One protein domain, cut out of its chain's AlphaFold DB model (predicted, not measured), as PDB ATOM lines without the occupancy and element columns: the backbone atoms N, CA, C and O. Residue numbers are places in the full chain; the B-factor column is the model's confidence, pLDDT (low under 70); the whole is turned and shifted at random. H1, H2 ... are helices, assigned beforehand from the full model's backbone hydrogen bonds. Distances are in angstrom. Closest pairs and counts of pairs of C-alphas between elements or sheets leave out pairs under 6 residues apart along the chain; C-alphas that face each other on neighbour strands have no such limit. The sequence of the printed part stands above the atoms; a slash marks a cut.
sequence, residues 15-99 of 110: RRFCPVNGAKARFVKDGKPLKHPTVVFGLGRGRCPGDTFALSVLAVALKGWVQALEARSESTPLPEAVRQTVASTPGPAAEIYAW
ATOM      1  N   ARG A  15      26.261 -29.061 -46.402       89.94
ATOM      2  CA  ARG A  15      25.816 -30.248 -47.158       89.94
ATOM      3  C   ARG A  15      25.138 -29.868 -48.471       89.94
ATOM      4  O   ARG A  15      25.086 -30.671 -49.399       89.94
ATOM      5  N   ARG A  16      24.675 -28.619 -48.579       90.44
ATOM      6  CA  ARG A  16      24.150 -28.026 -49.813       90.44
ATOM      7  C   ARG A  16      25.164 -28.071 -50.961       90.44
ATOM      8  O   ARG A  16      24.765 -28.205 -52.113       90.44
ATOM      9  N   PHE A  17      26.454 -27.943 -50.656       90.06
ATOM     10  CA  PHE A  17      27.537 -27.944 -51.643       90.06
ATOM     11  C   PHE A  17      28.336 -29.250 -51.642       90.06
ATOM     12  O   PHE A  17      28.925 -29.598 -52.664       90.06
ATOM     13  N   CYS A  18      28.319 -29.987 -50.528       88.94
ATOM     14  CA  CYS A  18      28.973 -31.284 -50.381       88.94
ATOM     15  C   CYS A  18      27.972 -32.346 -49.881       88.94
ATOM     16  O   CYS A  18      27.881 -32.597 -48.676       88.94
ATOM     17  N   PRO A  19      27.175 -32.948 -50.781       84.69
ATOM     18  CA  PRO A  19      26.272 -34.038 -50.430       84.69
ATOM     19  C   PRO A  19      27.032 -35.238 -49.842       84.69
ATOM     20  O   PRO A  19      28.061 -35.654 -50.367       84.69
ATOM     21  N   VAL A  20      26.488 -35.826 -48.771       78.19
ATOM     22  CA  VAL A  20      27.133 -36.889 -47.965       78.19
ATOM     23  C   VAL A  20      27.440 -38.159 -48.774       78.19
ATOM     24  O   VAL A  20      28.358 -38.903 -48.456       78.19
ATOM     25  N   ASN A  21      26.701 -38.397 -49.855       83.00
ATOM     26  CA  ASN A  21      26.879 -39.545 -50.743       83.00
ATOM     27  C   ASN A  21      27.942 -39.326 -51.839       83.00
ATOM     28  O   ASN A  21      28.033 -40.133 -52.762       83.00
ATOM     29  N   GLY A  22      28.689 -38.219 -51.799       76.56
ATOM     30  CA  GLY A  22      29.677 -37.871 -52.825       76.56
ATOM     31  C   GLY A  22      29.071 -37.432 -54.163       76.56
ATOM     32  O   GLY A  22      29.805 -37.205 -55.127       76.56
ATOM     33  N   ALA A  23      27.744 -37.289 -54.254       83.62
ATOM     34  CA  ALA A  23      27.099 -36.772 -55.452       83.62
ATOM     35  C   ALA A  23      27.438 -35.290 -55.664       83.62
ATOM     36  O   ALA A  23      27.661 -34.531 -54.721       83.62
ATOM     37  N   LYS A  24      27.421 -34.842 -56.923       82.38
ATOM     38  CA  LYS A  24      27.558 -33.414 -57.238       82.38
ATOM     39  C   LYS A  24      26.304 -32.664 -56.789       82.38
ATOM     40  O   LYS A  24      25.191 -33.063 -57.132       82.38
ATOM     41  N   ALA A  25      26.487 -31.550 -56.082       88.56
ATOM     42  CA  ALA A  25      25.390 -30.655 -55.740       88.56
ATOM     43  C   ALA A  25      24.681 -30.156 -57.013       88.56
ATOM     44  O   ALA A  25      25.328 -29.706 -57.963       88.56
ATOM     45  N   ARG A  26      23.347 -30.239 -57.033       89.62
ATOM     46  CA  ARG A  26      22.512 -29.792 -58.151       89.62
ATOM     47  C   ARG A  26      21.593 -28.676 -57.684       89.62
ATOM     48  O   ARG A  26      20.835 -28.847 -56.738       89.62
ATOM     49  N   PHE A  27      21.633 -27.563 -58.404       92.81
ATOM     50  CA  PHE A  27      20.822 -26.385 -58.128       92.81
ATOM     51  C   PHE A  27      19.849 -26.161 -59.277       92.81
ATOM     52  O   PHE A  27      20.200 -26.358 -60.443       92.81
ATOM     53  N   VAL A  28      18.621 -25.774 -58.948       92.94
ATOM     54  CA  VAL A  28      17.527 -25.602 -59.905       92.94
ATOM     55  C   VAL A  28      16.826 -24.284 -59.606       92.94
ATOM     56  O   VAL A  28      16.663 -23.929 -58.443       92.94
ATOM     57  N   LYS A  29      16.420 -23.574 -60.657       93.12
ATOM     58  CA  LYS A  29      15.537 -22.409 -60.586       93.12
ATOM     59  C   LYS A  29      14.497 -22.519 -61.689       93.12
ATOM     60  O   LYS A  29      14.858 -22.844 -62.819       93.12
ATOM     61  N   ASP A  30      13.225 -22.320 -61.358       91.81
ATOM     62  CA  ASP A  30      12.106 -22.403 -62.309       91.81
ATOM     63  C   ASP A  30      12.107 -23.713 -63.128       91.81
ATOM     64  O   ASP A  30      11.929 -23.726 -64.345       91.81
ATOM     65  N   GLY A  31      12.414 -24.834 -62.463       91.00
ATOM     66  CA  GLY A  31      12.512 -26.162 -63.084       91.00
ATOM     67  C   GLY A  31      13.756 -26.395 -63.955       91.00
ATOM     68  O   GLY A  31      13.942 -27.499 -64.464       91.00
ATOM     69  N   LYS A  32      14.642 -25.404 -64.111       93.50
ATOM     70  CA  LYS A  32      15.845 -25.488 -64.952       93.50
ATOM     71  C   LYS A  32      17.123 -25.616 -64.117       93.50
ATOM     72  O   LYS A  32      17.266 -24.926 -63.106       93.50
ATOM     73  N   PRO A  33      18.082 -26.469 -64.522       93.75
ATOM     74  CA  PRO A  33      19.354 -26.585 -63.822       93.75
ATOM     75  C   PRO A  33      20.171 -25.293 -63.941       93.75
ATOM     76  O   PRO A  33      20.367 -24.756 -65.030       93.75
ATOM     77  N   LEU A  34      20.690 -24.822 -62.811       93.38
ATOM     78  CA  LEU A  34      21.591 -23.679 -62.736       93.38
ATOM     79  C   LEU A  34      23.037 -24.135 -62.927       93.38
ATOM     80  O   LEU A  34      23.567 -24.909 -62.132       93.38
ATOM     81  N   LYS A  35      23.698 -23.599 -63.955       89.81
ATOM     82  CA  LYS A  35      25.124 -23.852 -64.216       89.81
ATOM     83  C   LYS A  35      26.043 -23.143 -63.212       89.81
ATOM     84  O   LYS A  35      27.108 -23.657 -62.884       89.81
ATOM     85  N   HIS A  36      25.624 -21.974 -62.728       90.19
ATOM     86  CA  HIS A  36      26.395 -21.124 -61.819       90.19
ATOM     87  C   HIS A  36      25.522 -20.705 -60.627       90.19
ATOM     88  O   HIS A  36      24.974 -19.605 -60.626       90.19
ATOM     89  N   PRO A  37      25.340 -21.583 -59.626       90.00
ATOM     90  CA  PRO A  37      24.508 -21.292 -58.454       90.00
ATOM     91  C   PRO A  37      25.110 -20.210 -57.546       90.00
ATOM     92  O   PRO A  37      24.391 -19.554 -56.800       90.00
ATOM     93  N   THR A  38      26.427 -20.011 -57.614       90.00
ATOM     94  CA  THR A  38      27.173 -19.020 -56.836       90.00
ATOM     95  C   THR A  38      28.140 -18.273 -57.741       90.00
ATOM     96  O   THR A  38      28.751 -18.877 -58.624       90.00
ATOM     97  N   VAL A  39      28.326 -16.981 -57.482       91.44
ATOM     98  CA  VAL A  39      29.210 -16.095 -58.260       91.44
ATOM     99  C   VAL A  39      30.145 -15.290 -57.355       91.44
ATOM    100  O   VAL A  39      30.495 -14.159 -57.664       91.44
ATOM    101  N   VAL A  40      30.558 -15.880 -56.228       88.94
ATOM    102  CA  VAL A  40      31.392 -15.219 -55.200       88.94
ATOM    103  C   VAL A  40      32.739 -14.718 -55.734       88.94
ATOM    104  O   VAL A  40      33.253 -13.721 -55.248       88.94
ATOM    105  N   PHE A  41      33.270 -15.357 -56.779       91.62
ATOM    106  CA  PHE A  41      34.477 -14.926 -57.487       91.62
ATOM    107  C   PHE A  41      34.176 -14.338 -58.873       91.62
ATOM    108  O   PHE A  41      35.075 -14.241 -59.696       91.62
ATOM    109  N   GLY A  42      32.929 -13.977 -59.180       92.12
ATOM    110  CA  GLY A  42      32.523 -13.533 -60.517       92.12
ATOM    111  C   GLY A  42      32.466 -14.659 -61.562       92.12
ATOM    112  O   GLY A  42      32.609 -15.844 -61.253       92.12
ATOM    113  N   LEU A  43      32.216 -14.289 -62.822       93.94
ATOM    114  CA  LEU A  43      32.087 -15.205 -63.964       93.94
ATOM    115  C   LEU A  43      32.738 -14.625 -65.228       93.94
ATOM    116  O   LEU A  43      32.794 -13.410 -65.422       93.94
ATOM    117  N   GLY A  44      33.170 -15.511 -66.131       93.12
ATOM    118  CA  GLY A  44      33.710 -15.137 -67.441       93.12
ATOM    119  C   GLY A  44      34.912 -14.197 -67.332       93.12
ATOM    120  O   GLY A  44      35.820 -14.440 -66.544       93.12
ATOM    121  N   ARG A  45      34.898 -13.106 -68.108       94.44
ATOM    122  CA  ARG A  45      35.964 -12.086 -68.101       94.44
ATOM    123  C   ARG A  45      36.063 -11.303 -66.786       94.44
ATOM    124  O   ARG A  45      37.108 -10.734 -66.516       94.44
ATOM    125  N   GLY A  46      34.991 -11.274 -65.993       93.25
ATOM    126  CA  GLY A  46      34.963 -10.639 -64.672       93.25
ATOM    127  C   GLY A  46      35.259 -11.606 -63.527       93.25
ATOM    128  O   GLY A  46      35.005 -11.270 -62.373       93.25
ATOM    129  N   ARG A  47      35.717 -12.830 -63.819       94.06
ATOM    130  CA  ARG A  47      36.102 -13.789 -62.783       94.06
ATOM    131  C   ARG A  47      37.405 -13.337 -62.121       94.06
ATOM    132  O   ARG A  47      38.359 -12.984 -62.806       94.06
ATOM    133  N   CYS A  48      37.445 -13.389 -60.794       92.56
ATOM    134  CA  CYS A  48      38.634 -13.130 -59.998       92.56
ATOM    135  C   CYS A  48      39.750 -14.109 -60.401       92.56
ATOM    136  O   CYS A  48      39.559 -15.320 -60.268       92.56
ATOM    137  N   PRO A  49      40.918 -13.621 -60.855       95.56
ATOM    138  CA  PRO A  49      42.030 -14.490 -61.238       95.56
ATOM    139  C   PRO A  49      42.696 -15.172 -60.031       95.56
ATOM    140  O   PRO A  49      43.423 -16.145 -60.197       95.56
ATOM    141  N   GLY A  50      42.451 -14.671 -58.815       94.56
ATOM    142  CA  GLY A  50      43.010 -15.194 -57.569       94.56
ATOM    143  C   GLY A  50      42.129 -16.215 -56.845       94.56
ATOM    144  O   GLY A  50      42.429 -16.540 -55.702       94.56
ATOM    145  N   ASP A  51      41.044 -16.710 -57.447       92.88
ATOM    146  CA  ASP A  51      40.080 -17.576 -56.753       92.88
ATOM    147  C   ASP A  51      40.694 -18.881 -56.216       92.88
ATOM    148  O   ASP A  51      40.438 -19.288 -55.084       92.88
ATOM    149  N   THR A  52      41.578 -19.497 -56.992       94.88
ATOM    150  CA  THR A  52      42.273 -20.734 -56.624       94.88
ATOM    151  C   THR A  52      43.251 -20.489 -55.477       94.88
ATOM    152  O   THR A  52      43.339 -21.289 -54.542       94.88
ATOM    153  N   PHE A  53      43.953 -19.354 -55.511       95.19
ATOM    154  CA  PHE A  53      44.847 -18.948 -54.434       95.19
ATOM    155  C   PHE A  53      44.064 -18.643 -53.153       95.19
ATOM    156  O   PHE A  53      44.398 -19.176 -52.098       95.19
ATOM    157  N   ALA A  54      42.975 -17.876 -53.252       91.25
ATOM    158  CA  ALA A  54      42.114 -17.539 -52.121       91.25
ATOM    159  C   ALA A  54      41.563 -18.794 -51.426       91.25
ATOM    160  O   ALA A  54      41.658 -18.916 -50.206       91.25
ATOM    161  N   LEU A  55      41.057 -19.766 -52.195       92.19
ATOM    162  CA  LEU A  55      40.582 -21.042 -51.648       92.19
ATOM    163  C   LEU A  55      41.701 -21.842 -50.969       92.19
ATOM    164  O   LEU A  55      41.468 -22.459 -49.930       92.19
ATOM    165  N   SER A  56      42.914 -21.816 -51.524       94.94
ATOM    166  CA  SER A  56      44.068 -22.521 -50.954       94.94
ATOM    167  C   SER A  56      44.511 -21.903 -49.627       94.94
ATOM    168  O   SER A  56      44.690 -22.622 -48.645       94.94
ATOM    169  N   VAL A  57      44.624 -20.572 -49.571       93.94
ATOM    170  CA  VAL A  57      44.956 -19.836 -48.341       93.94
ATOM    171  C   VAL A  57      43.902 -20.089 -47.267       93.94
ATOM    172  O   VAL A  57      44.258 -20.408 -46.134       93.94
ATOM    173  N   LEU A  58      42.615 -20.022 -47.626       91.62
ATOM    174  CA  LEU A  58      41.517 -20.283 -46.697       91.62
ATOM    175  C   LEU A  58      41.581 -21.708 -46.129       91.62
ATOM    176  O   LEU A  58      41.446 -21.899 -44.922       91.62
ATOM    177  N   ALA A  59      41.834 -22.707 -46.979       93.12
ATOM    178  CA  ALA A  59      41.945 -24.097 -46.552       93.12
ATOM    179  C   ALA A  59      43.131 -24.327 -45.602       93.12
ATOM    180  O   ALA A  59      42.979 -25.016 -44.594       93.12
ATOM    181  N   VAL A  60      44.301 -23.755 -45.902       94.44
ATOM    182  CA  VAL A  60      45.494 -23.871 -45.047       94.44
ATOM    183  C   VAL A  60      45.270 -23.174 -43.705       94.44
ATOM    184  O   VAL A  60      45.522 -23.777 -42.662       94.44
ATOM    185  N   ALA A  61      44.745 -21.947 -43.720       91.88
ATOM    186  CA  ALA A  61      44.478 -21.180 -42.508       91.88
ATOM    187  C   ALA A  61      43.469 -21.887 -41.590       91.88
ATOM    188  O   ALA A  61      43.726 -22.029 -40.397       91.88
ATOM    189  N   LEU A  62      42.356 -22.388 -42.143       90.56
ATOM    190  CA  LEU A  62      41.350 -23.124 -41.372       90.56
ATOM    191  C   LEU A  62      41.906 -24.429 -40.794       90.56
ATOM    192  O   LEU A  62      41.661 -24.723 -39.629       90.56
ATOM    193  N   LYS A  63      42.675 -25.200 -41.575       91.56
ATOM    194  CA  LYS A  63      43.290 -26.445 -41.086       91.56
ATOM    195  C   LYS A  63      44.256 -26.189 -39.935       91.56
ATOM    196  O   LYS A  63      44.147 -26.851 -38.907       91.56
ATOM    197  N   GLY A  64      45.163 -25.224 -40.089       89.56
ATOM    198  CA  GLY A  64      46.113 -24.874 -39.031       89.56
ATOM    199  C   GLY A  64      45.412 -24.359 -37.772       89.56
ATOM    200  O   GLY A  64      45.807 -24.696 -36.659       89.56
ATOM    201  N   TRP A  65      44.328 -23.600 -37.941       88.00
ATOM    202  CA  TRP A  65      43.528 -23.100 -36.829       88.00
ATOM    203  C   TRP A  65      42.814 -24.212 -36.054       88.00
ATOM    204  O   TRP A  65      42.903 -24.244 -34.831       88.00
ATOM    205  N   VAL A  66      42.175 -25.159 -36.748       87.56
ATOM    206  CA  VAL A  66      41.538 -26.324 -36.108       87.56
ATOM    207  C   VAL A  66      42.570 -27.168 -35.358       87.56
ATOM    208  O   VAL A  66      42.352 -27.495 -34.197       87.56
ATOM    209  N   GLN A  67      43.728 -27.438 -35.967       86.50
ATOM    210  CA  GLN A  67      44.810 -28.178 -35.305       86.50
ATOM    211  C   GLN A  67      45.314 -27.471 -34.039       86.50
ATOM    212  O   GLN A  67      45.570 -28.114 -33.023       86.50
ATOM    213  N   ALA A  68      45.446 -26.142 -34.074       83.69
ATOM    214  CA  ALA A  68      45.852 -25.366 -32.906       83.69
ATOM    215  C   ALA A  68      44.787 -25.386 -31.796       83.69
ATOM    216  O   ALA A  68      45.142 -25.520 -30.624       83.69
ATOM    217  N   LEU A  69      43.504 -25.288 -32.161       83.94
ATOM    218  CA  LEU A  69      42.379 -25.398 -31.228       83.94
ATOM    219  C   LEU A  69      42.355 -26.762 -30.526       83.94
ATOM    220  O   LEU A  69      42.185 -26.816 -29.310       83.94
ATOM    221  N   GLU A  70      42.549 -27.846 -31.277       83.31
ATOM    222  CA  GLU A  70      42.595 -29.211 -30.739       83.31
ATOM    223  C   GLU A  70      43.786 -29.411 -29.796       83.31
ATOM    224  O   GLU A  70      43.642 -30.004 -28.729       83.31
ATOM    225  N   ALA A  71      44.958 -28.884 -30.159       81.69
ATOM    226  CA  ALA A  71      46.179 -29.079 -29.386       81.69
ATOM    227  C   ALA A  71      46.219 -28.278 -28.074       81.69
ATOM    228  O   ALA A  71      46.836 -28.725 -27.109       81.69
ATOM    229  N   ARG A  72      45.627 -27.078 -28.042       69.69
ATOM    230  CA  ARG A  72      45.848 -26.124 -26.940       69.69
ATOM    231  C   ARG A  72      44.713 -26.060 -25.925       69.69
ATOM    232  O   ARG A  72      44.938 -25.544 -24.843       69.69
ATOM    233  N   SER A  73      43.514 -26.576 -26.230       66.62
ATOM    234  CA  SER A  73      42.312 -26.395 -25.379       66.62
ATOM    235  C   SER A  73      42.080 -24.930 -24.951       66.62
ATOM    236  O   SER A  73      41.434 -24.653 -23.942       66.62
ATOM    237  N   GLU A  74      42.614 -23.983 -25.722       69.81
ATOM    238  CA  GLU A  74      42.589 -22.549 -25.457       69.81
ATOM    239  C   GLU A  74      41.661 -21.858 -26.453       69.81
ATOM    240  O   GLU A  74      41.442 -22.330 -27.574       69.81
ATOM    241  N   SER A  75      41.120 -20.710 -26.046       75.81
ATOM    242  CA  SER A  75      40.352 -19.882 -26.964       75.81
ATOM    243  C   SER A  75      41.279 -19.234 -27.987       75.81
ATOM    244  O   SER A  75      42.261 -18.591 -27.617       75.81
ATOM    245  N   THR A  76      40.962 -19.375 -29.274       79.12
ATOM    246  CA  THR A  76      41.717 -18.719 -30.347       79.12
ATOM    247  C   THR A  76      40.786 -17.887 -31.235       79.12
ATOM    248  O   THR A  76      39.656 -18.311 -31.514       79.12
ATOM    249  N   PRO A  77      41.219 -16.689 -31.669       83.12
ATOM    250  CA  PRO A  77      40.442 -15.865 -32.587       83.12
ATOM    251  C   PRO A  77      40.414 -16.499 -33.980       83.12
ATOM    252  O   PRO A  77      41.327 -17.243 -34.352       83.12
ATOM    253  N   LEU A  78      39.389 -16.175 -34.772       82.25
ATOM    254  CA  LEU A  78      39.352 -16.565 -36.183       82.25
ATOM    255  C   LEU A  78      40.603 -16.066 -36.934       82.25
ATOM    256  O   LEU A  78      40.978 -14.901 -36.777       82.25
ATOM    257  N   PRO A  79      41.209 -16.891 -37.810       85.00
ATOM    258  CA  PRO A  79      42.344 -16.465 -38.618       85.00
ATOM    259  C   PRO A  79      41.990 -15.276 -39.507       85.00
ATOM    260  O   PRO A  79      40.906 -15.229 -40.086       85.00
ATOM    261  N   GLU A  80      42.938 -14.363 -39.708       83.38
ATOM    262  CA  GLU A  80      42.726 -13.158 -40.523       83.38
ATOM    263  C   GLU A  80      42.256 -13.480 -41.949       83.38
ATOM    264  O   GLU A  80      41.346 -12.844 -42.472       83.38
ATOM    265  N   ALA A  81      42.789 -14.549 -42.547       80.50
ATOM    266  CA  ALA A  81      42.363 -15.038 -43.859       80.50
ATOM    267  C   ALA A  81      40.864 -15.407 -43.932       80.50
ATOM    268  O   ALA A  81      40.281 -15.391 -45.011       80.50
ATOM    269  N   VAL A  82      40.242 -15.740 -42.796       77.75
ATOM    270  CA  VAL A  82      38.807 -16.053 -42.669       77.75
ATOM    271  C   VAL A  82      37.991 -14.791 -42.362       77.75
ATOM    272  O   VAL A  82      36.803 -14.733 -42.668       77.75
ATOM    273  N   ARG A  83      38.621 -13.770 -41.771       74.25
ATOM    274  CA  ARG A  83      37.992 -12.497 -41.390       74.25
ATOM    275  C   ARG A  83      37.907 -11.485 -42.527       74.25
ATOM    276  O   ARG A  83      37.181 -10.505 -42.372       74.25
ATOM    277  N   GLN A  84      38.646 -11.699 -43.620       67.94
ATOM    278  CA  GLN A  84      38.828 -10.701 -44.674       67.94
ATOM    279  C   GLN A  84      37.505 -10.086 -45.131       67.94
ATOM    280  O   GLN A  84      36.628 -10.756 -45.677       67.94
ATOM    281  N   THR A  85      37.401  -8.774 -44.932       62.81
ATOM    282  CA  THR A  85      36.287  -7.967 -45.414       62.81
ATOM    283  C   THR A  85      36.658  -7.385 -46.768       62.81
ATOM    284  O   THR A  85      37.657  -6.676 -46.887       62.81
ATOM    285  N   VAL A  86      35.837  -7.616 -47.780       66.19
ATOM    286  CA  VAL A  86      35.873  -6.834 -49.023       66.19
ATOM    287  C   VAL A  86      34.519  -6.172 -49.222       66.19
ATOM    288  O   VAL A  86      33.531  -6.604 -48.635       66.19
ATOM    289  N   ALA A  87      34.443  -5.139 -50.065       64.12
ATOM    290  CA  ALA A  87      33.181  -4.438 -50.328       64.12
ATOM    291  C   ALA A  87      32.030  -5.394 -50.715       64.12
ATOM    292  O   ALA A  87      30.874  -5.138 -50.392       64.12
ATOM    293  N   SER A  88      32.345  -6.518 -51.368       70.38
ATOM    294  CA  SER A  88      31.379  -7.549 -51.768       70.38
ATOM    295  C   SER A  88      31.111  -8.640 -50.719       70.38
ATOM    296  O   SER A  88      30.154  -9.393 -50.877       70.38
ATOM    297  N   THR A  89      31.939  -8.743 -49.676       74.75
ATOM    298  CA  THR A  89      31.853  -9.763 -48.619       74.75
ATOM    299  C   THR A  89      32.252  -9.111 -47.292       74.75
ATOM    300  O   THR A  89      33.428  -9.147 -46.921       74.75
ATOM    301  N   PRO A  90      31.314  -8.449 -46.595       79.19
ATOM    302  CA  PRO A  90      31.604  -7.869 -45.294       79.19
ATOM    303  C   PRO A  90      31.920  -8.989 -44.297       79.19
ATOM    304  O   PRO A  90      31.238 -10.014 -44.264       79.19
ATOM    305  N   GLY A  91      32.964  -8.793 -43.498       80.38
ATOM    306  CA  GLY A  91      33.258  -9.676 -42.374       80.38
ATOM    307  C   GLY A  91      32.349  -9.397 -41.180       80.38
ATOM    308  O   GLY A  91      31.466  -8.534 -41.240       80.38
ATOM    309  N   PRO A  92      32.541 -10.137 -40.082       83.38
ATOM    310  CA  PRO A  92      31.704 -10.000 -38.902       83.38
ATOM    311  C   PRO A  92      31.888  -8.627 -38.240       83.38
ATOM    312  O   PRO A  92      32.987  -8.076 -38.212       83.38
ATOM    313  N   ALA A  93      30.806  -8.091 -37.667       84.06
ATOM    314  CA  ALA A  93      30.803  -6.789 -36.990       84.06
ATOM    315  C   ALA A  93      31.656  -6.759 -35.706       84.06
ATOM    316  O   ALA A  93      32.003  -5.688 -35.216       84.06
ATOM    317  N   ALA A  94      31.979  -7.932 -35.162       83.88
ATOM    318  CA  ALA A  94      32.835  -8.118 -34.003       83.88
ATOM    319  C   ALA A  94      33.759  -9.320 -34.229       83.88
ATOM    320  O   ALA A  94      33.502 -10.179 -35.076       83.88
ATOM    321  N   GLU A  95      34.839  -9.380 -33.459       82.19
ATOM    322  CA  GLU A  95      35.752 -10.516 -33.469       82.19
ATOM    323  C   GLU A  95      35.067 -11.774 -32.917       82.19
ATOM    324  O   GLU A  95      34.308 -11.715 -31.949       82.19
ATOM    325  N   ILE A  96      35.327 -12.916 -33.554       82.50
ATOM    326  CA  ILE A  96      34.753 -14.207 -33.171       82.50
ATOM    327  C   ILE A  96      35.875 -15.076 -32.614       82.50
ATOM    328  O   ILE A  96      36.905 -15.278 -33.264       82.50
ATOM    329  N   TYR A  97      35.628 -15.615 -31.426       81.69
ATOM    330  CA  TYR A  97      36.502 -16.546 -30.729       81.69
ATOM    331  C   TYR A  97      35.882 -17.940 -30.745       81.69
ATOM    332  O   TYR A  97      34.663 -18.083 -30.632       81.69
ATOM    333  N   ALA A  98      36.718 -18.971 -30.854       79.81
ATOM    334  CA  ALA A  98      36.297 -20.356 -30.681       79.81
ATOM    335  C   ALA A  98      37.115 -21.033 -29.584       79.81
ATOM    336  O   ALA A  98      38.258 -20.656 -29.325       79.81
ATOM    337  N   TRP A  99      36.521 -22.038 -28.951       73.81
ATOM    338  CA  TRP A  99      37.176 -22.950 -28.021       73.81
ATOM    339  C   TRP A  99      36.641 -24.359 -28.279       73.81
ATOM    340  O   TRP A  99      35.442 -24.546 -28.496       73.81
TER     341      TRP A  99
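What this domain is: This is residues 15 to 99 of the 110 residues of the protein "Cytochrome P450" of Myxococcales bacterium (UniProt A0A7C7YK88). With little regular structure, the model is one long helix, H1, preceded by a wide looping stretch, residues 15 to 50, whose residues 18 to 23 stick out. After H1 the backbone folds back along it to the small helix H2, which packs on residues 57 to 62, then loops out and returns to pair residues 97 to 98 with 76 to 77. The printed part has 85 residues and two named helices, H1 then H2, no named strand, and the class is all helix, with 26 residues in named elements. It is loose, with a radius of gyration of the C-alphas of 16.6 A and spans of 48 by 34 by 24 A.

Where its parts are: H1, residues 51 to 72, runs 31.5 A from C-alpha 51 at (40.080, -17.576, -56.753). H2, residues 80 to 83, ends at C-alpha 83 at (37.992, -12.497, -41.390).

How they stand to each other: H1 touches H2 with residues 57 to 62 alone; the closest C-alphas, of Leu 58 and Ala 81, are 6.0 A apart. Every O i to N i+4 pair in H1 is within hydrogen-bond range; H2 is too short for one.

The domain as a whole: The farthest C-alphas, of Gly 31 and Arg 72, are 49.2 A apart. The printed part has no cut. Residues 72 to 74 and 84 to 87 have pLDDT under 70.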